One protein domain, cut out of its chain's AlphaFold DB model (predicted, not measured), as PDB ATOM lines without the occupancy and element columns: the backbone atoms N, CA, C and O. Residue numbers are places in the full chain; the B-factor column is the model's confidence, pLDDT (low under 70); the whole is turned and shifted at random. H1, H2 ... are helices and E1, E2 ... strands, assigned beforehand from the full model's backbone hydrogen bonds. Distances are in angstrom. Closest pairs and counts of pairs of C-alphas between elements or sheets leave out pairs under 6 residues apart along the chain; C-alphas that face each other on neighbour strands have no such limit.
ATOM      1  N   ASN A 590      73.212 -33.340  51.167       52.41
ATOM      2  CA  ASN A 590      73.220 -34.786  51.423       52.41
ATOM      3  C   ASN A 590      72.914 -35.623  50.172       52.41
ATOM      4  O   ASN A 590      73.298 -36.790  50.122       52.41
ATOM      5  N   LYS A 591      72.332 -35.019  49.124       57.47
ATOM      6  CA  LYS A 591      72.234 -35.630  47.785       57.47
ATOM      7  C   LYS A 591      73.615 -35.996  47.230       57.47
ATOM      8  O   LYS A 591      73.784 -37.075  46.678       57.47
ATOM      9  N   ASN A 592      74.607 -35.132  47.455       62.53
ATOM     10  CA  ASN A 592      75.984 -35.382  47.032       62.53
ATOM     11  C   ASN A 592      76.597 -36.584  47.766       62.53
ATOM     12  O   ASN A 592      77.234 -37.404  47.129       62.53
ATOM     13  N   LYS A 593      76.326 -36.762  49.068       64.12
ATOM     14  CA  LYS A 593      76.808 -37.932  49.828       64.12
ATOM     15  C   LYS A 593      76.194 -39.251  49.353       64.12
ATOM     16  O   LYS A 593      76.885 -40.264  49.326       64.12
ATOM     17  N   LEU A 594      74.907 -39.247  48.991       71.38
ATOM     18  CA  LEU A 594      74.246 -40.419  48.408       71.38
ATOM     19  C   LEU A 594      74.854 -40.767  47.044       71.38
ATOM     20  O   LEU A 594      75.179 -41.924  46.793       71.38
ATOM     21  N   ASP A 595      75.039 -39.756  46.194       72.25
ATOM     22  CA  ASP A 595      75.649 -39.913  44.872       72.25
ATOM     23  C   ASP A 595      77.112 -40.396  44.986       72.25
ATOM     24  O   ASP A 595      77.521 -41.300  44.253       72.25
ATOM     25  N   ASP A 596      77.868 -39.879  45.959       74.00
ATOM     26  CA  ASP A 596      79.237 -40.304  46.263       74.00
ATOM     27  C   ASP A 596      79.285 -41.771  46.716       74.00
ATOM     28  O   ASP A 596      80.113 -42.537  46.222       74.00
ATOM     29  N   LEU A 597      78.379 -42.208  47.595       73.19
ATOM     30  CA  LEU A 597      78.327 -43.599  48.060       73.19
ATOM     31  C   LEU A 597      77.922 -44.565  46.947       73.19
ATOM     32  O   LEU A 597      78.577 -45.587  46.766       73.19
ATOM     33  N   ILE A 598      76.920 -44.219  46.136       79.94
ATOM     34  CA  ILE A 598      76.549 -45.004  44.948       79.94
ATOM     35  C   ILE A 598      77.748 -45.149  43.999       79.94
ATOM     36  O   ILE A 598      77.958 -46.223  43.428       79.94
ATOM     37  N   SER A 599      78.551 -44.090  43.841       79.00
ATOM     38  CA  SER A 599      79.727 -44.097  42.962       79.00
ATOM     39  C   SER A 599      80.870 -44.993  43.458       79.00
ATOM     40  O   SER A 599      81.643 -45.494  42.643       79.00
ATOM     41  N   GLN A 600      80.955 -45.226  44.772       78.62
ATOM     42  CA  GLN A 600      81.981 -46.059  45.412       78.62
ATOM     43  C   GLN A 600      81.630 -47.554  45.419       78.62
ATOM     44  O   GLN A 600      82.496 -48.381  45.699       78.62
ATOM     45  N   LEU A 601      80.382 -47.913  45.107       80.06
ATOM     46  CA  LEU A 601      79.911 -49.295  45.116       80.06
ATOM     47  C   LEU A 601      80.025 -49.951  43.744       80.06
ATOM     48  O   LEU A 601      79.737 -49.346  42.706       80.06
ATOM     49  N   GLU A 602      80.364 -51.239  43.737       81.25
ATOM     50  CA  GLU A 602      80.405 -52.029  42.510       81.25
ATOM     51  C   GLU A 602      79.032 -52.075  41.823       81.25
ATOM     52  O   GLU A 602      77.975 -52.193  42.461       81.25
ATOM     53  N   VAL A 603      79.057 -51.969  40.493       69.19
ATOM     54  CA  VAL A 603      77.871 -52.075  39.635       69.19
ATOM     55  C   VAL A 603      77.248 -53.462  39.827       69.19
ATOM     56  O   VAL A 603      77.921 -54.467  39.626       69.19
ATOM     57  N   GLY A 604      75.963 -53.515  40.195       61.78
ATOM     58  CA  GLY A 604      75.224 -54.768  40.409       61.78
ATOM     59  C   GLY A 604      75.226 -55.297  41.849       61.78
ATOM     60  O   GLY A 604      74.618 -56.331  42.109       61.78
ATOM     61  N   SER A 605      75.863 -54.600  42.796       81.31
ATOM     62  CA  SER A 605      75.720 -54.922  44.222       81.31
ATOM     63  C   SER A 605      74.294 -54.640  44.721       81.31
ATOM     64  O   SER A 605      73.678 -53.645  44.330       81.31
ATOM     65  N   LYS A 606      73.783 -55.499  45.620       81.94
ATOM     66  CA  LYS A 606      72.446 -55.354  46.234       81.94
ATOM     67  C   LYS A 606      72.282 -53.972  46.877       81.94
ATOM     68  O   LYS A 606      71.265 -53.315  46.680       81.94
ATOM     69  N   ASP A 607      73.315 -53.507  47.578       79.31
ATOM     70  CA  ASP A 607      73.319 -52.194  48.218       79.31
ATOM     71  C   ASP A 607      73.182 -51.055  47.203       79.31
ATOM     72  O   ASP A 607      72.368 -50.157  47.390       79.31
ATOM     73  N   ARG A 608      73.914 -51.106  46.084       83.56
ATOM     74  CA  ARG A 608      73.813 -50.082  45.039       83.56
ATOM     75  C   ARG A 608      72.427 -50.045  44.401       83.56
ATOM     76  O   ARG A 608      71.909 -48.960  44.160       83.56
ATOM     77  N   GLU A 609      71.821 -51.204  44.147       81.44
ATOM     78  CA  GLU A 609      70.452 -51.279  43.623       81.44
ATOM     79  C   GLU A 609      69.449 -50.627  44.588       81.44
ATOM     80  O   GLU A 609      68.593 -49.846  44.170       81.44
ATOM     81  N   ILE A 610      69.590 -50.901  45.886       79.88
ATOM     82  CA  ILE A 610      68.762 -50.301  46.932       79.88
ATOM     83  C   ILE A 610      68.953 -48.776  46.985       79.88
ATOM     84  O   ILE A 610      67.969 -48.034  47.002       79.88
ATOM     85  N   LEU A 611      70.198 -48.290  46.965       80.69
ATOM     86  CA  LEU A 611      70.492 -46.854  46.998       80.69
ATOM     87  C   LEU A 611      69.960 -46.110  45.762       80.69
ATOM     88  O   LEU A 611      69.464 -44.992  45.894       80.69
ATOM     89  N   GLU A 612      70.015 -46.714  44.572       81.75
ATOM     90  CA  GLU A 612      69.452 -46.127  43.343       81.75
ATOM     91  C   GLU A 612      67.917 -46.039  43.406       81.75
ATOM     92  O   GLU A 612      67.341 -45.014  43.029       81.75
ATOM     93  N   LYS A 613      67.243 -47.055  43.966       79.69
ATOM     94  CA  LYS A 613      65.795 -46.996  44.240       79.69
ATOM     95  C   LYS A 613      65.455 -45.877  45.224       79.69
ATOM     96  O   LYS A 613      64.551 -45.083  44.969       79.69
ATOM     97  N   MET A 614      66.221 -45.740  46.308       76.88
ATOM     98  CA  MET A 614      66.044 -44.642  47.267       76.88
ATOM     99  C   MET A 614      66.236 -43.269  46.612       76.88
ATOM    100  O   MET A 614      65.420 -42.366  46.808       76.88
ATOM    101  N   ARG A 615      67.281 -43.113  45.790       78.50
ATOM    102  CA  ARG A 615      67.571 -41.885  45.036       78.50
ATOM    103  C   ARG A 615      66.400 -41.476  44.141       78.50
ATOM    104  O   ARG A 615      66.027 -40.300  44.124       78.50
ATOM    105  N   ALA A 616      65.808 -42.434  43.431       77.75
ATOM    106  CA  ALA A 616      64.642 -42.204  42.585       77.75
ATOM    107  C   ALA A 616      63.419 -41.737  43.397       77.75
ATOM    108  O   ALA A 616      62.781 -40.747  43.029       77.75
ATOM    109  N   SER A 617      63.138 -42.369  44.542       74.81
ATOM    110  CA  SER A 617      62.039 -41.971  45.437       74.81
ATOM    111  C   SER A 617      62.214 -40.556  46.003       74.81
ATOM    112  O   SER A 617      61.262 -39.775  46.046       74.81
ATOM    113  N   ILE A 618      63.438 -40.173  46.383       74.62
ATOM    114  CA  ILE A 618      63.743 -38.818  46.875       74.62
ATOM    115  C   ILE A 618      63.515 -37.775  45.778       74.62
ATOM    116  O   ILE A 618      62.952 -36.710  46.035       74.62
ATOM    117  N   LEU A 619      63.918 -38.075  44.542       75.69
ATOM    118  CA  LEU A 619      63.709 -37.181  43.408       75.69
ATOM    119  C   LEU A 619      62.217 -36.935  43.142       75.69
ATOM    120  O   LEU A 619      61.814 -35.786  42.952       75.69
ATOM    121  N   LEU A 620      61.397 -37.990  43.166       74.56
ATOM    122  CA  LEU A 620      59.945 -37.878  43.004       74.56
ATOM    123  C   LEU A 620      59.307 -37.061  44.134       74.56
ATOM    124  O   LEU A 620      58.493 -36.181  43.859       74.56
ATOM    125  N   LYS A 621      59.749 -37.262  45.381       75.81
ATOM    126  CA  LYS A 621      59.321 -36.449  46.529       75.81
ATOM    127  C   LYS A 621      59.655 -34.966  46.349       75.81
ATOM    128  O   LYS A 621      58.817 -34.117  46.625       75.81
ATOM    129  N   ILE A 622      60.844 -34.630  45.843       76.25
ATOM    130  CA  ILE A 622      61.223 -33.234  45.568       76.25
ATOM    131  C   ILE A 622      60.310 -32.619  44.499       76.25
ATOM    132  O   ILE A 622      59.859 -31.485  44.657       76.25
ATOM    133  N   ILE A 623      60.017 -33.357  43.422       78.69
ATOM    134  CA  ILE A 623      59.108 -32.898  42.361       78.69
ATOM    135  C   ILE A 623      57.701 -32.660  42.927       78.69
ATOM    136  O   ILE A 623      57.130 -31.596  42.687       78.69
ATOM    137  N   ARG A 624      57.181 -33.609  43.717       80.94
ATOM    138  CA  ARG A 624      55.886 -33.518  44.408       80.94
ATOM    139  C   ARG A 624      55.824 -32.303  45.335       80.94
ATOM    140  O   ARG A 624      54.931 -31.477  45.187       80.94
ATOM    141  N   ASN A 625      56.785 -32.163  46.249       80.00
ATOM    142  CA  ASN A 625      56.830 -31.063  47.214       80.00
ATOM    143  C   ASN A 625      56.897 -29.709  46.512       80.00
ATOM    144  O   ASN A 625      56.242 -28.758  46.933       80.00
ATOM    145  N   LYS A 626      57.660 -29.624  45.415       83.38
ATOM    146  CA  LYS A 626      57.739 -28.390  44.642       83.38
ATOM    147  C   LYS A 626      56.413 -28.056  43.960       83.38
ATOM    148  O   LYS A 626      55.997 -26.905  43.983       83.38
ATOM    149  N   PHE A 627      55.738 -29.050  43.386       86.12
ATOM    150  CA  PHE A 627      54.407 -28.858  42.815       86.12
ATOM    151  C   PHE A 627      53.404 -28.383  43.874       86.12
ATOM    152  O   PHE A 627      52.679 -27.424  43.636       86.12
ATOM    153  N   GLU A 628      53.407 -29.004  45.054       85.62
ATOM    154  CA  GLU A 628      52.553 -28.629  46.184       85.62
ATOM    155  C   GLU A 628      52.794 -27.187  46.657       85.62
ATOM    156  O   GLU A 628      51.841 -26.436  46.865       85.62
ATOM    157  N   GLU A 629      54.058 -26.777  46.767       85.69
ATOM    158  CA  GLU A 629      54.433 -25.393  47.060       85.69
ATOM    159  C   GLU A 629      53.916 -24.436  45.973       85.69
ATOM    160  O   GLU A 629      53.266 -23.439  46.280       85.69
ATOM    161  N   ASP A 630      54.135 -24.769  44.697       88.25
ATOM    162  CA  ASP A 630      53.767 -23.914  43.567       88.25
ATOM    163  C   ASP A 630      52.240 -23.715  43.449       88.25
ATOM    164  O   ASP A 630      51.785 -22.629  43.068       88.25
ATOM    165  N   ILE A 631      51.426 -24.730  43.781       90.56
ATOM    166  CA  ILE A 631      49.954 -24.631  43.717       90.56
ATOM    167  C   ILE A 631      49.326 -23.963  44.944       90.56
ATOM    168  O   ILE A 631      48.186 -23.494  44.856       90.56
ATOM    169  N   LYS A 632      50.037 -23.900  46.076       88.62
ATOM    170  CA  LYS A 632      49.532 -23.325  47.333       88.62
ATOM    171  C   LYS A 632      49.172 -21.847  47.186       88.62
ATOM    172  O   LYS A 632      48.141 -21.414  47.696       88.62
ATOM    173  N   ASP A 633      49.967 -21.117  46.408       84.06
ATOM    174  CA  ASP A 633      49.825 -19.673  46.181       84.06
ATOM    175  C   ASP A 633      48.906 -19.322  44.995       84.06
ATOM    176  O   ASP A 633      48.880 -18.183  44.513       84.06
ATOM    177  N   ILE A 634      48.167 -20.295  44.455       86.44
ATOM    178  CA  ILE A 634      47.171 -20.023  43.418       86.44
ATOM    179  C   ILE A 634      45.920 -19.431  44.072       86.44
ATOM    180  O   ILE A 634      45.258 -20.085  44.879       86.44
ATOM    181  N   ASP A 635      45.566 -18.206  43.671       83.44
ATOM    182  CA  ASP A 635      44.305 -17.574  44.061       83.44
ATOM    183  C   ASP A 635      43.121 -18.360  43.489       83.44
ATOM    184  O   ASP A 635      42.874 -18.360  42.282       83.44
ATOM    185  N   ILE A 636      42.353 -19.009  44.358       82.25
ATOM    186  CA  ILE A 636      41.180 -19.801  43.973       82.25
ATOM    187  C   ILE A 636      40.071 -18.958  43.323       82.25
ATOM    188  O   ILE A 636      39.225 -19.494  42.614       82.25
ATOM    189  N   ASN A 637      40.087 -17.632  43.507       77.06
ATOM    190  CA  ASN A 637      39.113 -16.707  42.925       77.06
ATOM    191  C   ASN A 637      39.561 -16.095  41.590       77.06
ATOM    192  O   ASN A 637      38.807 -15.317  40.998       77.06
ATOM    193  N   GLY A 638      40.763 -16.434  41.113       69.50
ATOM    194  CA  GLY A 638      41.366 -15.873  39.900       69.50
ATOM    195  C   GLY A 638      40.828 -16.443  38.583       69.50
ATOM    196  O   GLY A 638      41.328 -16.106  37.511       69.50
ATOM    197  N   GLY A 639      39.792 -17.284  38.615       71.12
ATOM    198  CA  GLY A 639      39.097 -17.669  37.393       71.12
ATOM    199  C   GLY A 639      39.958 -18.522  36.445       71.12
ATOM    200  O   GLY A 639      40.769 -19.357  36.854       71.12
ATOM    201  N   LYS A 640      39.780 -18.297  35.141       72.06
ATOM    202  CA  LYS A 640      40.511 -18.991  34.071       72.06
ATOM    203  C   LYS A 640      42.035 -18.879  34.214       72.06
ATOM    204  O   LYS A 640      42.737 -19.841  33.910       72.06
ATOM    205  N   ASP A 641      42.536 -17.751  34.711       77.06
ATOM    206  CA  ASP A 641      43.974 -17.513  34.879       77.06
ATOM    207  C   ASP A 641      44.572 -18.442  35.946       77.06
ATOM    208  O   ASP A 641      45.663 -18.988  35.766       77.06
ATOM    209  N   SER A 642      43.821 -18.714  37.017       83.25
ATOM    210  CA  SER A 642      44.206 -19.676  38.054       83.25
ATOM    211  C   SER A 642      44.244 -21.112  37.537       83.25
ATOM    212  O   SER A 642      45.187 -21.838  37.857       83.25
ATOM    213  N   LEU A 643      43.293 -21.513  36.680       79.69
ATOM    214  CA  LEU A 643      43.339 -22.822  36.015       79.69
ATOM    215  C   LEU A 643      44.526 -22.940  35.055       79.69
ATOM    216  O   LEU A 643      45.209 -23.960  35.059       79.69
ATOM    217  N   GLN A 644      44.818 -21.906  34.263       82.81
ATOM    218  CA  GLN A 644      45.976 -21.912  33.361       82.81
ATOM    219  C   GLN A 644      47.299 -22.004  34.129       82.81
ATOM    220  O   GLN A 644      48.221 -22.707  33.706       82.81
ATOM    221  N   LYS A 645      47.389 -21.319  35.274       86.94
ATOM    222  CA  LYS A 645      48.551 -21.381  36.164       86.94
ATOM    223  C   LYS A 645      48.703 -22.771  36.791       86.94
ATOM    224  O   LYS A 645      49.805 -23.318  36.764       86.94
ATOM    225  N   LEU A 646      47.606 -23.370  37.261       87.44
ATOM    226  CA  LEU A 646      47.575 -24.741  37.781       87.44
ATOM    227  C   LEU A 646      48.003 -25.765  36.711       87.44
ATOM    228  O   LEU A 646      48.891 -26.580  36.954       87.44
ATOM    229  N   ASP A 647      47.449 -25.669  35.499       84.38
ATOM    230  CA  ASP A 647      47.804 -26.509  34.346       84.38
ATOM    231  C   ASP A 647      49.290 -26.404  33.980       84.38
ATOM    232  O   ASP A 647      49.924 -27.403  33.625       84.38
ATOM    233  N   LYS A 648      49.858 -25.195  34.051       90.00
ATOM    234  CA  LYS A 648      51.280 -24.959  33.790       90.00
ATOM    235  C   LYS A 648      52.156 -25.681  34.814       90.00
ATOM    236  O   LYS A 648      53.095 -26.365  34.412       90.00
ATOM    237  N   TYR A 649      51.865 -25.546  36.107       90.00
ATOM    238  CA  TYR A 649      52.649 -26.209  37.153       90.00
ATOM    239  C   TYR A 649      52.532 -27.728  37.091       90.00
ATOM    240  O   TYR A 649      53.542 -28.419  37.216       90.00
ATOM    241  N   TYR A 650      51.340 -28.245  36.788       86.06
ATOM    242  CA  TYR A 650      51.139 -29.679  36.600       86.06
ATOM    243  C   TYR A 650      51.983 -30.219  35.437       86.06
ATOM    244  O   TYR A 650      52.715 -31.193  35.597       86.06
ATOM    245  N   LYS A 651      51.987 -29.534  34.282       85.69
ATOM    246  CA  LYS A 651      52.846 -29.911  33.144       85.69
ATOM    247  C   LYS A 651      54.330 -29.914  33.505       85.69
ATOM    248  O   LYS A 651      55.020 -30.866  33.156       85.69
ATOM    249  N   ILE A 652      54.805 -28.900  34.233       86.50
ATOM    250  CA  ILE A 652      56.205 -28.821  34.682       86.50
ATOM    251  C   ILE A 652      56.561 -30.019  35.574       86.50
ATOM    252  O   ILE A 652      57.632 -30.604  35.403       86.50
ATOM    253  N   ALA A 653      55.681 -30.403  36.502       82.44
ATOM    254  CA  ALA A 653      55.901 -31.555  37.374       82.44
ATOM    255  C   ALA A 653      56.021 -32.863  36.568       82.44
ATOM    256  O   ALA A 653      56.986 -33.613  36.737       82.44
ATOM    257  N   ILE A 654      55.106 -33.090  35.618       81.25
ATOM    258  CA  ILE A 654      55.116 -34.278  34.750       81.25
ATOM    259  C   ILE A 654      56.335 -34.296  33.809       81.25
ATOM    260  O   ILE A 654      56.953 -35.344  33.615       81.25
ATOM    261  N   GLU A 655      56.718 -33.157  33.226       82.00
ATOM    262  CA  GLU A 655      57.899 -33.047  32.357       82.00
ATOM    263  C   GLU A 655      59.199 -33.333  33.112       82.00
ATOM    264  O   GLU A 655      60.052 -34.062  32.600       82.00
ATOM    265  N   LYS A 656      59.333 -32.839  34.350       79.12
ATOM    266  CA  LYS A 656      60.472 -33.171  35.217       79.12
ATOM    267  C   LYS A 656      60.541 -34.664  35.531       79.12
ATOM    268  O   LYS A 656      61.637 -35.219  35.538       79.12
ATOM    269  N   GLY A 657      59.399 -35.329  35.722       71.25
ATOM    270  CA  GLY A 657      59.346 -36.790  35.822       71.25
ATOM    271  C   GLY A 657      59.886 -37.464  34.555       71.25
ATOM    272  O   GLY A 657      60.817 -38.261  34.619       71.25
ATOM    273  N   LYS A 658      59.392 -37.071  33.373       73.44
ATOM    274  CA  LYS A 658      59.829 -37.634  32.077       73.44
ATOM    275  C   LYS A 658      61.324 -37.453  31.801       73.44
ATOM    276  O   LYS A 658      61.956 -38.365  31.276       73.44
ATOM    277  N   GLN A 659      61.902 -36.307  32.159       74.75
ATOM    278  CA  GLN A 659      63.339 -36.039  31.994       74.75
ATOM    279  C   GLN A 659      64.224 -36.966  32.841       74.75
ATOM    280  O   GLN A 659      65.381 -37.188  32.497       74.75
ATOM    281  N   ASN A 660      63.675 -37.540  33.913       69.50
ATOM    282  CA  ASN A 660      64.375 -38.438  34.826       69.50
ATOM    283  C   ASN A 660      63.912 -39.898  34.686       69.50
ATOM    284  O   ASN A 660      64.103 -40.696  35.602       69.50
ATOM    285  N   LYS A 661      63.327 -40.259  33.534       67.62
ATOM    286  CA  LYS A 661      62.745 -41.584  33.273       67.62
ATOM    287  C   LYS A 661      63.687 -42.742  33.623       67.62
ATOM    288  O   LYS A 661      63.267 -43.658  34.311       67.62
ATOM    289  N   ASN A 662      64.963 -42.655  33.247       69.50
ATOM    290  CA  ASN A 662      65.945 -43.715  33.519       69.50
ATOM    291  C   ASN A 662      66.147 -43.987  35.022       69.50
ATOM    292  O   ASN A 662      66.455 -45.112  35.396       69.50
ATOM    293  N   TYR A 663      65.967 -42.975  35.878       67.00
ATOM    294  CA  TYR A 663      66.013 -43.138  37.334       67.00
ATOM    295  C   TYR A 663      64.691 -43.676  37.878       67.00
ATOM    296  O   TYR A 663      64.681 -44.494  38.782       67.00
ATOM    297  N   ILE A 664      63.564 -43.238  37.321       67.69
ATOM    298  CA  ILE A 664      62.234 -43.673  37.765       67.69
ATOM    299  C   ILE A 664      61.965 -45.129  37.360       67.69
ATOM    300  O   ILE A 664      61.267 -45.840  38.076       67.69
ATOM    301  N   ASP A 665      62.541 -45.600  36.253       75.19
ATOM    302  CA  ASP A 665      62.333 -46.955  35.740       75.19
ATOM    303  C   ASP A 665      62.825 -48.053  36.704       75.19
ATOM    304  O   ASP A 665      62.298 -49.163  36.637       75.19
ATOM    305  N   VAL A 666      63.732 -47.738  37.647       74.12
ATOM    306  CA  VAL A 666      64.193 -48.674  38.695       74.12
ATOM    307  C   VAL A 666      63.168 -48.915  39.815       74.12
ATOM    308  O   VAL A 666      63.342 -49.832  40.618       74.12
ATOM    309  N   LEU A 667      62.106 -48.104  39.880       70.69
ATOM    310  CA  LEU A 667      61.001 -48.261  40.829       70.69
ATOM    311  C   LEU A 667      59.960 -49.261  40.309       70.69
ATOM    312  O   LEU A 667      59.768 -49.407  39.097       70.69
ATOM    313  N   ASN A 668      59.252 -49.917  41.232       66.94
ATOM    314  CA  ASN A 668      58.102 -50.753  40.887       66.94
ATOM    315  C   ASN A 668      56.912 -49.886  40.411       66.94
ATOM    316  O   ASN A 668      56.887 -48.662  40.590       66.94
ATOM    317  N   ASP A 669      55.932 -50.517  39.765       58.88
ATOM    318  CA  ASP A 669      54.775 -49.807  39.207       58.88
ATOM    319  C   ASP A 669      53.881 -49.194  40.296       58.88
ATOM    320  O   ASP A 669      53.310 -48.127  40.075       58.88
ATOM    321  N   GLU A 670      53.822 -49.799  41.486       57.16
ATOM    322  CA  GLU A 670      53.093 -49.266  42.646       57.16
ATOM    323  C   GLU A 670      53.670 -47.932  43.129       57.16
ATOM    324  O   GLU A 670      52.922 -46.983  43.349       57.16
ATOM    325  N   MET A 671      54.995 -47.796  43.208       62.59
ATOM    326  CA  MET A 671      55.649 -46.545  43.594       62.59
ATOM    327  C   MET A 671      55.537 -45.477  42.512       62.59
ATOM    328  O   MET A 671      55.286 -44.310  42.817       62.59
ATOM    329  N   LYS A 672      55.686 -45.858  41.237       65.62
ATOM    330  CA  LYS A 672      55.445 -44.937  40.114       65.62
ATOM    331  C   LYS A 672      54.016 -44.402  40.165       65.62
ATOM    332  O   LYS A 672      53.806 -43.202  39.986       65.62
ATOM    333  N   TYR A 673      53.060 -45.282  40.446       61.31
ATOM    334  CA  TYR A 673      51.658 -44.937  40.611       61.31
ATOM    335  C   TYR A 673      51.431 -44.037  41.832       61.31
ATOM    336  O   TYR A 673      50.825 -42.988  41.671       61.31
ATOM    337  N   PHE A 674      51.988 -44.356  43.005       63.97
ATOM    338  CA  PHE A 674      51.839 -43.565  44.236       63.97
ATOM    339  C   PHE A 674      52.199 -42.085  44.036       63.97
ATOM    340  O   PHE A 674      51.398 -41.198  44.326       63.97
ATOM    341  N   PHE A 675      53.375 -41.796  43.469       65.12
ATOM    342  CA  PHE A 675      53.825 -40.410  43.297       65.12
ATOM    343  C   PHE A 675      53.085 -39.662  42.182       65.12
ATOM    344  O   PHE A 675      52.817 -38.467  42.319       65.12
ATOM    345  N   LEU A 676      52.764 -40.331  41.071       68.69
ATOM    346  CA  LEU A 676      52.026 -39.701  39.974       68.69
ATOM    347  C   LEU A 676      50.559 -39.460  40.351       68.69
ATOM    348  O   LEU A 676      50.039 -38.384  40.062       68.69
ATOM    349  N   ASN A 677      49.933 -40.413  41.047       69.94
ATOM    350  CA  ASN A 677      48.565 -40.303  41.541       69.94
ATOM    351  C   ASN A 677      48.446 -39.196  42.594       69.94
ATOM    352  O   ASN A 677      47.499 -38.426  42.539       69.94
ATOM    353  N   ASP A 678      49.420 -39.035  43.497       74.31
ATOM    354  CA  ASP A 678      49.399 -37.942  44.483       74.31
ATOM    355  C   ASP A 678      49.490 -36.550  43.825       74.31
ATOM    356  O   ASP A 678      48.716 -35.644  44.147       74.31
ATOM    357  N   ILE A 679      50.377 -36.375  42.836       79.75
ATOM    358  CA  ILE A 679      50.462 -35.125  42.057       79.75
ATOM    359  C   ILE A 679      49.141 -34.863  41.314       79.75
ATOM    360  O   ILE A 679      48.653 -33.729  41.301       79.75
ATOM    361  N   GLU A 680      48.541 -35.895  40.716       79.94
ATOM    362  CA  GLU A 680      47.254 -35.801  40.023       79.94
ATOM    363  C   GLU A 680      46.089 -35.498  40.986       79.94
ATOM    364  O   GLU A 680      45.252 -34.645  40.684       79.94
ATOM    365  N   ASN A 681      46.076 -36.089  42.182       78.75
ATOM    366  CA  ASN A 681      45.085 -35.834  43.229       78.75
ATOM    367  C   ASN A 681      45.175 -34.400  43.752       78.75
ATOM    368  O   ASN A 681      44.160 -33.708  43.826       78.75
ATOM    369  N   LYS A 682      46.385 -33.903  44.042       85.06
ATOM    370  CA  LYS A 682      46.604 -32.503  44.444       85.06
ATOM    371  C   LYS A 682      46.180 -31.531  43.340       85.06
ATOM    372  O   LYS A 682      45.549 -30.514  43.628       85.06
ATOM    373  N   TYR A 683      46.461 -31.860  42.076       87.44
ATOM    374  CA  TYR A 683      45.972 -31.098  40.926       87.44
ATOM    375  C   TYR A 683      44.436 -31.077  40.866       87.44
ATOM    376  O   TYR A 683      43.844 -30.000  40.788       87.44
ATOM    377  N   ASN A 684      43.782 -32.240  40.943       83.56
ATOM    378  CA  ASN A 684      42.325 -32.370  40.851       83.56
ATOM    379  C   ASN A 684      41.605 -31.703  42.032       83.56
ATOM    380  O   ASN A 684      40.595 -31.030  41.828       83.56
ATOM    381  N   SER A 685      42.155 -31.819  43.242       85.94
ATOM    382  CA  SER A 685      41.660 -31.143  44.444       85.94
ATOM    383  C   SER A 685      41.726 -29.623  44.287       85.94
ATOM    384  O   SER A 685      40.706 -28.935  44.387       85.94
ATOM    385  N   LYS A 686      42.888 -29.085  43.886       87.12
ATOM    386  CA  LYS A 686      43.034 -27.643  43.650       87.12
ATOM    387  C   LYS A 686      42.148 -27.146  42.506       87.12
ATOM    388  O   LYS A 686      41.605 -26.045  42.570       87.12
ATOM    389  N   LYS A 687      41.960 -27.961  41.466       85.31
ATOM    390  CA  LYS A 687      41.044 -27.673  40.356       85.31
ATOM    391  C   LYS A 687      39.589 -27.600  40.832       85.31
ATOM    392  O   LYS A 687      38.874 -26.693  40.411       85.31
ATOM    393  N   LEU A 688      39.163 -28.503  41.718       83.94
ATOM    394  CA  LEU A 688      37.825 -28.488  42.309       83.94
ATOM    395  C   LEU A 688      37.587 -27.215  43.137       83.94
ATOM    396  O   LEU A 688      36.556 -26.572  42.948       83.94
ATOM    397  N   GLU A 689      38.551 -26.806  43.972       84.19
ATOM    398  CA  GLU A 689      38.481 -25.547  44.741       84.19
ATOM    399  C   GLU A 689      38.264 -24.327  43.834       84.19
ATOM    400  O   GLU A 689      37.423 -23.470  44.114       84.19
ATOM    401  N   ILE A 690      39.008 -24.252  42.724       81.38
ATOM    402  CA  ILE A 690      38.911 -23.150  41.758       81.38
ATOM    403  C   ILE A 690      37.532 -23.143  41.077       81.38
ATOM    404  O   ILE A 690      36.905 -22.090  40.967       81.38
ATOM    405  N   ILE A 691      37.028 -24.307  40.647       76.38
ATOM    406  CA  ILE A 691      35.735 -24.430  39.948       76.38
ATOM    407  C   ILE A 691      34.551 -24.106  40.876       76.38
ATOM    408  O   ILE A 691      33.574 -23.492  40.434       76.38
ATOM    409  N   GLN A 692      34.643 -24.456  42.161       78.31
ATOM    410  CA  GLN A 692      33.615 -24.160  43.167       78.31
ATOM    411  C   GLN A 692      33.591 -22.689  43.608       78.31
ATOM    412  O   GLN A 692      32.650 -22.269  44.286       78.31
ATOM    413  N   SER A 693      34.588 -21.881  43.222       75.25
ATOM    414  CA  SER A 693      34.624 -20.464  43.580       75.25
ATOM    415  C   SER A 693      33.380 -19.716  43.056       75.25
ATOM    416  O   SER A 693      32.989 -19.886  41.895       75.25
ATOM    417  N   PRO A 694      32.783 -18.807  43.857       61.97
ATOM    418  CA  PRO A 694      31.640 -17.988  43.442       61.97
ATOM    419  C   PRO A 694      31.885 -17.139  42.187       61.97
ATOM    420  O   PRO A 694      30.935 -16.779  41.499       61.97
ATOM    421  N   ARG A 695      33.149 -16.811  41.873       60.84
ATOM    422  CA  ARG A 695      33.536 -16.048  40.668       60.84
ATOM    423  C   ARG A 695      33.665 -16.909  39.408       60.84
ATOM    424  O   ARG A 695      33.954 -16.391  38.335       60.84
ATOM    425  N   PHE A 696      33.438 -18.212  39.534       62.59
ATOM    426  CA  PHE A 696      33.567 -19.211  38.478       62.59
ATOM    427  C   PHE A 696      32.203 -19.639  37.901       62.59
ATOM    428  O   PHE A 696      32.027 -20.782  37.470       62.59
ATOM    429  N   SER A 697      31.197 -18.756  37.937       52.88
ATOM    430  CA  SER A 697      29.851 -19.003  37.388       52.88
ATOM    431  C   SER A 697      29.824 -19.096  35.857       52.88
ATOM    432  O   SER A 697      28.916 -19.708  35.301       52.88
ATOM    433  N   ASP A 698      30.842 -18.547  35.186       51.09
ATOM    434  CA  ASP A 698      30.842 -18.310  33.734       51.09
ATOM    435  C   ASP A 698      31.761 -19.280  32.960       51.09
ATOM    436  O   ASP A 698      32.126 -19.032  31.808       51.09
ATOM    437  N   TYR A 699      32.164 -20.397  33.578       51.91
ATOM    438  CA  TYR A 699      33.033 -21.384  32.936       51.91
ATOM    439  C   TYR A 699      32.328 -22.081  31.766       51.91
ATOM    440  O   TYR A 699      31.439 -22.914  31.940       51.91
ATOM    441  N   LYS A 700      32.777 -21.748  30.557       53.25
ATOM    442  CA  LYS A 700      32.550 -22.496  29.319       53.25
ATOM    443  C   LYS A 700      33.910 -22.786  28.695       53.25
ATOM    444  O   LYS A 700      34.335 -22.096  27.772       53.25
ATOM    445  N   GLU A 701      34.645 -23.747  29.243       45.09
ATOM    446  CA  GLU A 701      35.743 -24.345  28.483       45.09
ATOM    447  C   GLU A 701      35.128 -25.324  27.480       45.09
ATOM    448  O   GLU A 701      34.158 -26.004  27.804       45.09
ATOM    449  N   GLY A 702      35.610 -25.313  26.239       50.78
ATOM    450  CA  GLY A 702      35.013 -26.036  25.115       50.78
ATOM    451  C   GLY A 702      35.148 -27.561  25.175       50.78
ATOM    452  O   GLY A 702      35.645 -28.144  24.220       50.78
ATOM    453  N   GLU A 703      34.716 -28.207  26.258       51.12
ATOM    454  CA  GLU A 703      34.689 -29.666  26.414       51.12
ATOM    455  C   GLU A 703      33.296 -30.164  26.853       51.12
ATOM    456  O   GLU A 703      32.518 -29.440  27.468       51.12
ATOM    457  N   ASP A 704      32.994 -31.423  26.524       51.66
ATOM    458  CA  ASP A 704      31.672 -32.077  26.420       51.66
ATOM    459  C   ASP A 704      30.757 -32.119  27.678       51.66
ATOM    460  O   ASP A 704      29.732 -32.807  27.667       51.66
ATOM    461  N   TYR A 705      31.103 -31.449  28.786       53.00
ATOM    462  CA  TYR A 705      30.450 -31.619  30.095       53.00
ATOM    463  C   TYR A 705      30.040 -30.271  30.731       53.00
ATOM    464  O   TYR A 705      30.856 -29.352  30.799       53.00
ATOM    465  N   PRO A 706      28.805 -30.133  31.264       66.31
ATOM    466  CA  PRO A 706      28.420 -28.978  32.081       66.31
ATOM    467  C   PRO A 706      29.174 -28.959  33.424       66.31
ATOM    468  O   PRO A 706      29.573 -30.012  33.923       66.31
ATOM    469  N   LYS A 707      29.329 -27.766  34.027       70.44
ATOM    470  CA  LYS A 707      30.065 -27.528  35.289       70.44
ATOM    471  C   LYS A 707      29.724 -28.542  36.386       70.44
ATOM    472  O   LYS A 707      30.629 -29.176  36.916       70.44
ATOM    473  N   ASP A 708      28.436 -28.759  36.650       72.12
ATOM    474  CA  ASP A 708      27.965 -29.679  37.694       72.12
ATOM    475  C   ASP A 708      28.452 -31.118  37.469       72.12
ATOM    476  O   ASP A 708      28.791 -31.825  38.414       72.12
ATOM    477  N   LYS A 709      28.551 -31.543  36.203       75.19
ATOM    478  CA  LYS A 709      29.020 -32.882  35.835       75.19
ATOM    479  C   LYS A 709      30.536 -33.019  36.006       75.19
ATOM    480  O   LYS A 709      31.001 -34.098  36.345       75.19
ATOM    481  N   ILE A 710      31.302 -31.944  35.799       76.62
ATOM    482  CA  ILE A 710      32.753 -31.911  36.060       76.62
ATOM    483  C   ILE A 710      33.027 -31.890  37.568       76.62
ATOM    484  O   ILE A 710      33.921 -32.594  38.030       76.62
ATOM    485  N   GLU A 711      32.258 -31.119  38.341       79.88
ATOM    486  CA  GLU A 711      32.367 -31.114  39.803       79.88
ATOM    487  C   GLU A 711      32.051 -32.483  40.401       79.88
ATOM    488  O   GLU A 711      32.795 -32.955  41.258       79.88
ATOM    489  N   ASP A 712      30.971 -33.125  39.946       82.31
ATOM    490  CA  ASP A 712      30.610 -34.474  40.382       82.31
ATOM    491  C   ASP A 712      31.707 -35.484  40.018       82.31
ATOM    492  O   ASP A 712      32.123 -36.273  40.859       82.31
ATOM    493  N   LEU A 713      32.269 -35.382  38.808       82.19
ATOM    494  CA  LEU A 713      33.365 -36.237  38.354       82.19
ATOM    495  C   LEU A 713      34.642 -36.077  39.187       82.19
ATOM    496  O   LEU A 713      35.260 -37.069  39.562       82.19
ATOM    497  N   LEU A 714      35.034 -34.837  39.494       83.81
ATOM    498  CA  LEU A 714      36.187 -34.547  40.349       83.81
ATOM    499  C   LEU A 714      35.957 -35.047  41.778       83.81
ATOM    500  O   LEU A 714      36.855 -35.654  42.354       83.81
ATOM    501  N   LYS A 715      34.751 -34.851  42.331       86.50
ATOM    502  CA  LYS A 715      34.378 -35.380  43.651       86.50
ATOM    503  C   LYS A 715      34.455 -36.900  43.679       86.50
ATOM    504  O   LYS A 715      35.084 -37.445  44.575       86.50
ATOM    505  N   SER A 716      33.864 -37.585  42.700       87.56
ATOM    506  CA  SER A 716      33.919 -39.045  42.613       87.56
ATOM    507  C   SER A 716      35.339 -39.568  42.409       87.56
ATOM    508  O   SER A 716      35.685 -40.583  43.005       87.56
ATOM    509  N   ASN A 717      36.176 -38.880  41.626       86.31
ATOM    510  CA  ASN A 717      37.569 -39.273  41.422       86.31
ATOM    511  C   ASN A 717      38.418 -39.124  42.698       86.31
ATOM    512  O   ASN A 717      39.121 -40.054  43.080       86.31
ATOM    513  N   LEU A 718      38.322 -37.984  43.386       84.44
ATOM    514  CA  LEU A 718      39.018 -37.776  44.660       84.44
ATOM    515  C   LEU A 718      38.536 -38.784  45.705       84.44
ATOM    516  O   LEU A 718      39.338 -39.447  46.353       84.44
ATOM    517  N   LYS A 719      37.217 -38.977  45.782       87.25
ATOM    518  CA  LYS A 719      36.605 -39.896  46.732       87.25
ATOM    519  C   LYS A 719      36.989 -41.352  46.476       87.25
ATOM    520  O   LYS A 719      37.233 -42.074  47.434       87.25
ATOM    521  N   ILE A 720      37.070 -41.808  45.221       85.69
ATOM    522  CA  ILE A 720      37.477 -43.196  44.947       85.69
ATOM    523  C   ILE A 720      38.958 -43.434  45.247       85.69
ATOM    524  O   ILE A 720      39.306 -44.525  45.691       85.69
ATOM    525  N   ASN A 721      39.811 -42.423  45.064       80.62
ATOM    526  CA  ASN A 721      41.214 -42.484  45.472       80.62
ATOM    527  C   ASN A 721      41.346 -42.587  47.000       80.62
ATOM    528  O   ASN A 721      42.014 -43.496  47.486       80.62
ATOM    529  N   GLU A 722      40.622 -41.755  47.758       82.38
ATOM    530  CA  GLU A 722      40.545 -41.866  49.225       82.38
ATOM    531  C   GLU A 722      40.033 -43.247  49.669       82.38
ATOM    532  O   GLU A 722      40.575 -43.873  50.582       82.38
ATOM    533  N   ILE A 723      38.991 -43.757  49.003       83.19
ATOM    534  CA  ILE A 723      38.429 -45.074  49.305       83.19
ATOM    535  C   ILE A 723      39.458 -46.180  49.044       83.19
ATOM    536  O   ILE A 723      39.621 -47.064  49.888       83.19
ATOM    537  N   ALA A 724      40.159 -46.134  47.910       74.94
ATOM    538  CA  ALA A 724      41.162 -47.130  47.547       74.94
ATOM    539  C   ALA A 724      42.277 -47.242  48.603       74.94
ATOM    540  O   ALA A 724      42.709 -48.359  48.900       74.94
ATOM    541  N   GLU A 725      42.674 -46.120  49.212       71.56
ATOM    542  CA  GLU A 725      43.617 -46.075  50.338       71.56
ATOM    543  C   GLU A 725      42.993 -46.615  51.636       71.56
ATOM    544  O   GLU A 725      43.571 -47.487  52.286       71.56
ATOM    545  N   SER A 726      41.781 -46.168  51.991       74.12
ATOM    546  CA  SER A 726      41.098 -46.551  53.243       74.12
ATOM    547  C   SER A 726      40.759 -48.045  53.350       74.12
ATOM    548  O   SER A 726      40.680 -48.606  54.449       74.12
ATOM    549  N   ILE A 727      40.565 -48.714  52.209       72.56
ATOM    550  CA  ILE A 727      40.232 -50.137  52.172       72.56
ATOM    551  C   ILE A 727      41.423 -50.989  52.619       72.56
ATOM    552  O   ILE A 727      41.209 -51.983  53.309       72.56
ATOM    553  N   GLY A 728      42.657 -50.576  52.317       70.62
ATOM    554  CA  GLY A 728      43.867 -51.315  52.678       70.62
ATOM    555  C   GLY A 728      44.014 -52.666  51.959       70.62
ATOM    556  O   GLY A 728      43.417 -52.917  50.902       70.62
ATOM    557  N   GLU A 729      44.861 -53.534  52.519       75.38
ATOM    558  CA  GLU A 729      45.064 -54.905  52.042       75.38
ATOM    559  C   GLU A 729      44.107 -55.888  52.716       75.38
ATOM    560  O   GLU A 729      43.925 -55.884  53.936       75.38
ATOM    561  N   ILE A 730      43.538 -56.788  51.915       76.25
ATOM    562  CA  ILE A 730      42.723 -57.895  52.417       76.25
ATOM    563  C   ILE A 730      43.642 -58.850  53.194       76.25
ATOM    564  O   ILE A 730      44.715 -59.183  52.690       76.25
ATOM    565  N   PRO A 731      43.244 -59.351  54.376       72.44
ATOM    566  CA  PRO A 731      44.044 -60.292  55.162       72.44
ATOM    567  C   PRO A 731      44.067 -61.694  54.522       72.44
ATOM    568  O   PRO A 731      43.468 -62.641  55.031       72.44
ATOM    569  N   VAL A 732      44.759 -61.843  53.388       66.62
ATOM    570  CA  VAL A 732      44.841 -63.101  52.631       66.62
ATOM    571  C   VAL A 732      45.502 -64.193  53.487       66.62
ATOM    572  O   VAL A 732      46.486 -63.942  54.180       66.62
ATOM    573  N   TYR A 733      44.958 -65.417  53.443       58.72
ATOM    574  CA  TYR A 733      45.443 -66.598  54.188       58.72
ATOM    575  C   TYR A 733      45.403 -66.500  55.724       58.72
ATOM    576  O   TYR A 733      46.098 -67.251  56.409       58.72
ATOM    577  N   ARG A 734      44.575 -65.608  56.275       70.88
ATOM    578  CA  ARG A 734      44.405 -65.436  57.725       70.88
ATOM    579  C   ARG A 734      43.160 -66.134  58.293       70.88
ATOM    580  O   ARG A 734      42.373 -66.708  57.541       70.88
ATOM    581  N   SER A 735      43.010 -66.135  59.622       78.69
ATOM    582  CA  SER A 735      41.885 -66.784  60.315       78.69
ATOM    583  C   SER A 735      40.560 -66.053  60.058       78.69
ATOM    584  O   SER A 735      40.548 -64.877  59.693       78.69
ATOM    585  N   ILE A 736      39.422 -66.720  60.286       83.19
ATOM    586  CA  ILE A 736      38.102 -66.076  60.172       83.19
ATOM    587  C   ILE A 736      37.947 -64.879  61.127       83.19
ATOM    588  O   ILE A 736      37.251 -63.919  60.804       83.19
ATOM    589  N   GLU A 737      38.659 -64.882  62.257       80.06
ATOM    590  CA  GLU A 737      38.705 -63.769  63.209       80.06
ATOM    591  C   GLU A 737      39.359 -62.515  62.602       80.06
ATOM    592  O   GLU A 737      38.902 -61.396  62.837       80.06
ATOM    593  N   ASP A 738      40.395 -62.681  61.777       82.56
ATOM    594  CA  ASP A 738      41.038 -61.562  61.088       82.56
ATOM    595  C   ASP A 738      40.112 -60.957  60.027       82.56
ATOM    596  O   ASP A 738      40.001 -59.734  59.927       82.56
ATOM    597  N   TYR A 739      39.366 -61.793  59.295       85.00
ATOM    598  CA  TYR A 739      38.323 -61.313  58.385       85.00
ATOM    599  C   TYR A 739      37.186 -60.623  59.135       85.00
ATOM    600  O   TYR A 739      36.729 -59.570  58.693       85.00
ATOM    601  N   TYR A 740      36.764 -61.164  60.282       85.12
ATOM    602  CA  TYR A 740      35.774 -60.532  61.148       85.12
ATOM    603  C   TYR A 740      36.228 -59.143  61.590       85.12
ATOM    604  O   TYR A 740      35.473 -58.187  61.428       85.12
ATOM    605  N   LYS A 741      37.465 -58.997  62.082       84.38
ATOM    606  CA  LYS A 741      38.052 -57.696  62.445       84.38
ATOM    607  C   LYS A 741      38.099 -56.751  61.247       84.38
ATOM    608  O   LYS A 741      37.725 -55.587  61.374       84.38
ATOM    609  N   TYR A 742      38.488 -57.259  60.082       85.94
ATOM    610  CA  TYR A 742      38.589 -56.476  58.856       85.94
ATOM    611  C   TYR A 742      37.238 -55.911  58.397       85.94
ATOM    612  O   TYR A 742      37.142 -54.715  58.133       85.94
ATOM    613  N   VAL A 743      36.182 -56.731  58.355       84.88
ATOM    614  CA  VAL A 743      34.822 -56.254  58.030       84.88
ATOM    615  C   VAL A 743      34.161 -55.534  59.204       84.88
ATOM    616  O   VAL A 743      33.089 -54.947  59.049       84.88
ATOM    617  N   SER A 744      34.768 -55.597  60.395       83.50
ATOM    618  CA  SER A 744      34.212 -54.959  61.582       83.50
ATOM    619  C   SER A 744      34.398 -53.453  61.634       83.50
ATOM    620  O   SER A 744      33.656 -52.766  62.342       83.50
ATOM    621  N   ASP A 745      35.347 -52.964  60.850       83.81
ATOM    622  CA  ASP A 745      35.614 -51.559  60.629       83.81
ATOM    623  C   ASP A 745      34.467 -50.906  59.841       83.81
ATOM    624  O   ASP A 745      34.225 -51.195  58.665       83.81
ATOM    625  N   LYS A 746      33.723 -50.029  60.524       79.31
ATOM    626  CA  LYS A 746      32.561 -49.345  59.949       79.31
ATOM    627  C   LYS A 746      32.954 -48.389  58.827       79.31
ATOM    628  O   LYS A 746      32.194 -48.271  57.871       79.31
ATOM    629  N   GLU A 747      34.102 -47.728  58.941       80.56
ATOM    630  CA  GLU A 747      34.572 -46.771  57.935       80.56
ATOM    631  C   GLU A 747      34.954 -47.513  56.657       80.56
ATOM    632  O   GLU A 747      34.523 -47.129  55.572       80.56
ATOM    633  N   ARG A 748      35.633 -48.659  56.788       85.31
ATOM    634  CA  ARG A 748      35.967 -49.523  55.647       85.31
ATOM    635  C   ARG A 748      34.727 -50.047  54.918       85.31
ATOM    636  O   ARG A 748      34.677 -50.034  53.689       85.31
ATOM    637  N   MET A 749      33.715 -50.509  55.654       83.19
ATOM    638  CA  MET A 749      32.477 -51.012  55.040       83.19
ATOM    639  C   MET A 749      31.649 -49.901  54.383       83.19
ATOM    640  O   MET A 749      31.029 -50.138  53.344       83.19
ATOM    641  N   LEU A 750      31.672 -48.689  54.945       82.25
ATOM    642  CA  LEU A 750      31.088 -47.508  54.311       82.25
ATOM    643  C   LEU A 750      31.836 -47.154  53.017       82.25
ATOM    644  O   LEU A 750      31.193 -46.957  51.989       82.25
ATOM    645  N   ALA A 751      33.171 -47.168  53.044       84.88
ATOM    646  CA  ALA A 751      34.015 -46.890  51.886       84.88
ATOM    647  C   ALA A 751      33.732 -47.857  50.723       84.88
ATOM    648  O   ALA A 751      33.564 -47.423  49.584       84.88
ATOM    649  N   PHE A 752      33.573 -49.160  50.996       83.38
ATOM    650  CA  PHE A 752      33.114 -50.114  49.981       83.38
ATOM    651  C   PHE A 752      31.758 -49.703  49.381       83.38
ATOM    652  O   PHE A 752      31.623 -49.662  48.160       83.38
ATOM    653  N   SER A 753      30.764 -49.362  50.209       83.38
ATOM    654  CA  SER A 753      29.439 -48.935  49.727       83.38
ATOM    655  C   SER A 753      29.516 -47.703  48.820       83.38
ATOM    656  O   SER A 753      28.916 -47.692  47.748       83.38
ATOM    657  N   GLU A 754      30.289 -46.693  49.214       86.75
ATOM    658  CA  GLU A 754      30.499 -45.474  48.427       86.75
ATOM    659  C   GLU A 754      31.210 -45.773  47.095       86.75
ATOM    660  O   GLU A 754      30.824 -45.244  46.051       86.75
ATOM    661  N   ALA A 755      32.203 -46.671  47.089       87.88
ATOM    662  CA  ALA A 755      32.873 -47.095  45.858       87.88
ATOM    663  C   ALA A 755      31.927 -47.799  44.889       87.88
ATOM    664  O   ALA A 755      32.044 -47.602  43.680       87.88
ATOM    665  N   LYS A 756      30.981 -48.590  45.402       85.69
ATOM    666  CA  LYS A 756      29.955 -49.229  44.578       85.69
ATOM    667  C   LYS A 756      29.014 -48.208  43.954       85.69
ATOM    668  O   LYS A 756      28.731 -48.310  42.769       85.69
ATOM    669  N   GLU A 757      28.573 -47.204  44.709       87.62
ATOM    670  CA  GLU A 757      27.741 -46.127  44.156       87.62
ATOM    671  C   GLU A 757      28.466 -45.350  43.050       87.62
ATOM    672  O   GLU A 757      27.862 -45.011  42.031       87.62
ATOM    673  N   ILE A 758      29.767 -45.091  43.232       89.12
ATOM    674  CA  ILE A 758      30.624 -44.490  42.203       89.12
ATOM    675  C   ILE A 758      30.723 -45.425  40.994       89.12
ATOM    676  O   ILE A 758      30.486 -44.987  39.870       89.12
ATOM    677  N   PHE A 759      31.026 -46.708  41.208       87.94
ATOM    678  CA  PHE A 759      31.130 -47.697  40.135       87.94
ATOM    679  C   PHE A 759      29.836 -47.770  39.319       87.94
ATOM    680  O   PHE A 759      29.877 -47.532  38.115       87.94
ATOM    681  N   ASP A 760      28.694 -47.993  39.978       85.50
ATOM    682  CA  ASP A 760      27.373 -48.098  39.356       85.50
ATOM    683  C   ASP A 760      27.048 -46.835  38.535       85.50
ATOM    684  O   ASP A 760      26.552 -46.917  37.411       85.50
ATOM    685  N   ARG A 761      27.397 -45.645  39.041       84.62
ATOM    686  CA  ARG A 761      27.176 -44.372  38.335       84.62
ATOM    687  C   ARG A 761      27.914 -44.287  36.997       84.62
ATOM    688  O   ARG A 761      27.360 -43.744  36.043       84.62
ATOM    689  N   TYR A 762      29.142 -44.800  36.921       82.00
ATOM    690  CA  TYR A 762      29.982 -44.730  35.717       82.00
ATOM    691  C   TYR A 762      29.952 -46.013  34.867       82.00
ATOM    692  O   TYR A 762      30.430 -46.010  33.729       82.00
ATOM    693  N   SER A 763      29.368 -47.100  35.381       77.69
ATOM    694  CA  SER A 763      29.210 -48.372  34.670       77.69
ATOM    695  C   SER A 763      27.835 -48.549  34.007       77.69
ATOM    696  O   SER A 763      27.697 -49.396  33.126       77.69
ATOM    697  N   VAL A 764      26.804 -47.792  34.411       63.88
ATOM    698  CA  VAL A 764      25.428 -47.928  33.890       63.88
ATOM    699  C   VAL A 764      25.286 -47.403  32.455       63.88
ATOM    700  O   VAL A 764      25.682 -46.286  32.135       63.88
ATOM    701  N   GLY A 765      24.630 -48.197  31.597       52.44
ATOM    702  CA  GLY A 765      24.244 -47.803  30.233       52.44
ATOM    703  C   GLY A 765      25.283 -48.099  29.149       52.44
ATOM    704  O   GLY A 765      25.173 -47.581  28.039       52.44
ATOM    705  N   VAL A 766      26.280 -48.932  29.454       53.53
ATOM    706  CA  VAL A 766      27.442 -49.151  28.596       53.53
ATOM    707  C   VAL A 766      27.534 -50.626  28.209       53.53
ATOM    708  O   VAL A 766      27.605 -51.487  29.079       53.53
ATOM    709  N   SER A 767      27.501 -50.944  26.909       54.88
ATOM    710  CA  SER A 767      27.798 -52.309  26.449       54.88
ATOM    711  C   SER A 767      29.288 -52.601  26.646       54.88
ATOM    712  O   SER A 767      30.097 -51.670  26.566       54.88
ATOM    713  N   ASP A 768      29.658 -53.869  26.871       55.28
ATOM    714  CA  ASP A 768      31.024 -54.297  27.234       55.28
ATOM    715  C   ASP A 768      32.137 -53.728  26.321       55.28
ATOM    716  O   ASP A 768      33.262 -53.527  26.776       55.28
ATOM    717  N   ASN A 769      31.814 -53.358  25.073       59.28
ATOM    718  CA  ASN A 769      32.770 -52.857  24.076       59.28
ATOM    719  C   ASN A 769      32.816 -51.318  23.937       59.28
ATOM    720  O   ASN A 769      33.597 -50.788  23.150       59.28
ATOM    721  N   THR A 770      31.984 -50.556  24.654       65.94
ATOM    722  CA  THR A 770      31.857 -49.097  24.423       65.94
ATOM    723  C   THR A 770      33.118 -48.322  24.827       65.94
ATOM    724  O   THR A 770      33.424 -47.283  24.237       65.94
ATOM    725  N   TYR A 771      33.862 -48.815  25.823       71.75
ATOM    726  CA  TYR A 771      35.069 -48.156  26.330       71.75
ATOM    727  C   TYR A 771      36.350 -48.526  25.567       71.75
ATOM    728  O   TYR A 771      37.354 -47.816  25.677       71.75
ATOM    729  N   GLU A 772      36.301 -49.562  24.722       77.56
ATOM    730  CA  GLU A 772      37.443 -50.008  23.916       77.56
ATOM    731  C   GLU A 772      37.902 -48.923  22.935       77.56
ATOM    732  O   GLU A 772      39.096 -48.695  22.737       77.56
ATOM    733  N   ASN A 773      36.953 -48.146  22.405       77.19
ATOM    734  CA  ASN A 773      37.239 -46.996  21.547       77.19
ATOM    735  C   ASN A 773      38.074 -45.905  22.245       77.19
ATOM    736  O   ASN A 773      38.689 -45.084  21.571       77.19
ATOM    737  N   TYR A 774      38.132 -45.920  23.580       77.69
ATOM    738  CA  TYR A 774      38.934 -45.010  24.397       77.69
ATOM    739  C   TYR A 774      40.168 -45.688  25.018       77.69
ATOM    740  O   TYR A 774      40.815 -45.110  25.888       77.69
ATOM    741  N   GLY A 775      40.495 -46.915  24.599       78.00
ATOM    742  CA  GLY A 775      41.649 -47.662  25.101       78.00
ATOM    743  C   GLY A 775      41.462 -48.280  26.488       78.00
ATOM    744  O   GLY A 775      42.456 -48.630  27.128       78.00
ATOM    745  N   VAL A 776      40.215 -48.442  26.954       81.12
ATOM    746  CA  VAL A 776      39.873 -49.102  28.225       81.12
ATOM    747  C   VAL A 776      38.996 -50.324  27.968       81.12
ATOM    748  O   VAL A 776      38.005 -50.237  27.254       81.12
ATOM    749  N   LYS A 777      39.340 -51.475  28.551       85.25
ATOM    750  CA  LYS A 777      38.562 -52.715  28.411       85.25
ATOM    751  C   LYS A 777      38.488 -53.474  29.721       85.25
ATOM    752  O   LYS A 777      39.342 -53.299  30.589       85.25
ATOM    753  N   LYS A 778      37.488 -54.339  29.841       83.25
ATOM    754  CA  LYS A 778      37.373 -55.272  30.958       83.25
ATOM    755  C   LYS A 778      38.363 -56.425  30.758       83.25
ATOM    756  O   LYS A 778      38.476 -56.958  29.657       83.25
ATOM    757  N   ASP A 779      39.114 -56.779  31.791       79.81
ATOM    758  CA  ASP A 779      39.964 -57.966  31.777       79.81
ATOM    759  C   ASP A 779      39.166 -59.243  32.094       79.81
ATOM    760  O   ASP A 779      37.978 -59.197  32.417       79.81
ATOM    761  N   GLU A 780      39.828 -60.399  32.019       75.50
ATOM    762  CA  GLU A 780      39.229 -61.715  32.299       75.50
ATOM    763  C   GLU A 780      38.656 -61.832  33.722       75.50
ATOM    764  O   GLU A 780      37.799 -62.673  33.986       75.50
ATOM    765  N   LYS A 781      39.119 -60.984  34.648       70.25
ATOM    766  CA  LYS A 781      38.670 -60.946  36.042       70.25
ATOM    767  C   LYS A 781      37.518 -59.971  36.267       70.25
ATOM    768  O   LYS A 781      37.036 -59.881  37.397       70.25
ATOM    769  N   GLY A 782      37.083 -59.268  35.224       71.50
ATOM    770  CA  GLY A 782      35.993 -58.312  35.280       71.50
ATOM    771  C   GLY A 782      36.409 -56.876  35.631       71.50
ATOM    772  O   GLY A 782      35.532 -56.051  35.873       71.50
ATOM    773  N   VAL A 783      37.707 -56.563  35.651       81.88
ATOM    774  CA  VAL A 783      38.246 -55.248  36.043       81.88
ATOM    775  C   VAL A 783      38.502 -54.395  34.808       81.88
ATOM    776  O   VAL A 783      39.090 -54.875  33.840       81.88
ATOM    777  N   PHE A 784      38.114 -53.120  34.828       83.06
ATOM    778  CA  PHE A 784      38.462 -52.205  33.743       83.06
ATOM    779  C   PHE A 784      39.950 -51.849  33.810       83.06
ATOM    780  O   PHE A 784      40.473 -51.493  34.864       83.06
ATOM    781  N   LYS A 785      40.641 -51.927  32.672       80.94
ATOM    782  CA  LYS A 785      42.060 -51.589  32.531       80.94
ATOM    783  C   LYS A 785      42.305 -50.755  31.286       80.94
ATOM    784  O   LYS A 785      41.702 -50.990  30.238       80.94
ATOM    785  N   ILE A 786      43.249 -49.828  31.401       78.50
ATOM    786  CA  ILE A 786      43.818 -49.120  30.256       78.50
ATOM    787  C   ILE A 786      44.714 -50.114  29.510       78.50
ATOM    788  O   ILE A 786      45.687 -50.614  30.071       78.50
ATOM    789  N   TYR A 787      44.367 -50.431  28.265       78.19
ATOM    790  CA  TYR A 787      45.114 -51.377  27.429       78.19
ATOM    791  C   TYR A 787      45.760 -50.714  26.205       78.19
ATOM    792  O   TYR A 787      46.660 -51.297  25.609       78.19
TER     793      TYR A 787
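This is residues 590 to 787 of the 1051 residues of an uncharacterized protein of Candidatus Gracilibacteria bacterium (UniProt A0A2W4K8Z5). Three long helices, H2, H3 and H5, lie side by side in an up-and-down bundle, and further helices step away from it in a loose row: H6 packs on H5, and H8 packs slantwise on H6. At the other side H1 folds back on the first part of H2, while residues 732 to 737, of which 736 and 737 belong to the short helix H7, stick out, and a small two-strand hairpin of E1 and E2 lies near the end of the printed part. The printed part has 198 residues, with eight named helices followed by two named strands, in the order H1 H2 H3 H4 H5 H6 H7 H8 E1 E2. The class is mostly helix; the one sheet has the order E1 - E2 and is antiparallel. The whole is loose, with a radius of gyration of the C-alphas of 21.0 A and spans of 58 by 54 by 36 A.

Start at the sheet: E1 is residues 776 to 778, beginning at C-alpha 776 at (39.873, -49.102, 28.225), and E2 is residues 784 to 786, ending at C-alpha 786 at (43.818, -49.120, 30.256). Then find C-alpha 606 at (72.446, -55.354, 46.234); from there H2, the longest helix by residues, runs 39.4 A to C-alpha 632 at (49.532, -23.325, 47.333). Before it you find H1, residues 590 to 600, 15.5 A long. After it come H3, residues 639 to 659, 30.9 A, and H4, residues 661 to 664, 5.0 A. Read on to H5, residues 669 to 691, 31.7 A, and to H6, residues 707 to 727, 30.0 A. H7 is residues 736 to 744, 11.9 A, and H8 is residues 746 to 763, 25.5 A.

Look first across the hairpin of E1 and E2, antiparallel with 145 degrees between their directions: N 777 and O 785 are 2.9 A apart and N 785 and O 777 are 2.8 A apart, both within hydrogen-bond range. E1 and E2 are both apart from H6. Turn next to H2, the hub, which touches H1, H3, H4 and H5. With residues 620 to 631 alone it touches H3, at a shallow tilt of 12 degrees, opposite ways; the closest C-alphas, of Ile 623 and Ala 653, are 6.1 A apart. With the same residues alone it touches H5, at a shallow tilt of 2 degrees, the same way, closest at the C-alphas of Arg 624 and Ile 679, 6.1 A. H3 and H5 touch at a shallow tilt of 11 degrees, opposite ways, closest at the C-alphas of Tyr 650 and Tyr 683, 6.9 A. H1 and H2 form a helical hairpin, in which H2 touches H1 with residues 608 to 615 alone; the C-alphas of Ile 598 and Arg 608, the closest, are 5.8 A apart. H4 touches residues 612 to 617 of H2, closest at the C-alphas of Ala 616 and Tyr 663, 5.5 A. Moving outward, H5 touches H6 with residues 681 to 691 alone, closest at the C-alphas of Asn 681 and Leu 718, 6.5 A; their helical hairpin has a tilt of 36 degrees, only just steep. H6 touches H8 at a steep tilt of 42 degrees, opposite ways, closest at the C-alphas of Ile 723 and Ala 751, 5.4 A. H7 touches no helix; it is close to H8 but not clearly touching, with the C-alphas of Val 743 and Met 749, the closest, 6.5 A apart. In H1, H2, H3, H5, H6, H7 and H8 every O i to N i+4 pair is within hydrogen-bond range; H4 is too short for such a pair.

The two C-alphas farthest apart, those of Glu 602 and Ser 697, are 60.6 A apart. The printed part has no cut. Two links are long: residues 692 to 706 between H5 and H6, and residues 764 to 775 between H8 and E1. The mean pLDDT of the printed part is 76.1, and 44 residues are under 70, among them residues 668 to 677, 694 to 706 and 764 to 770.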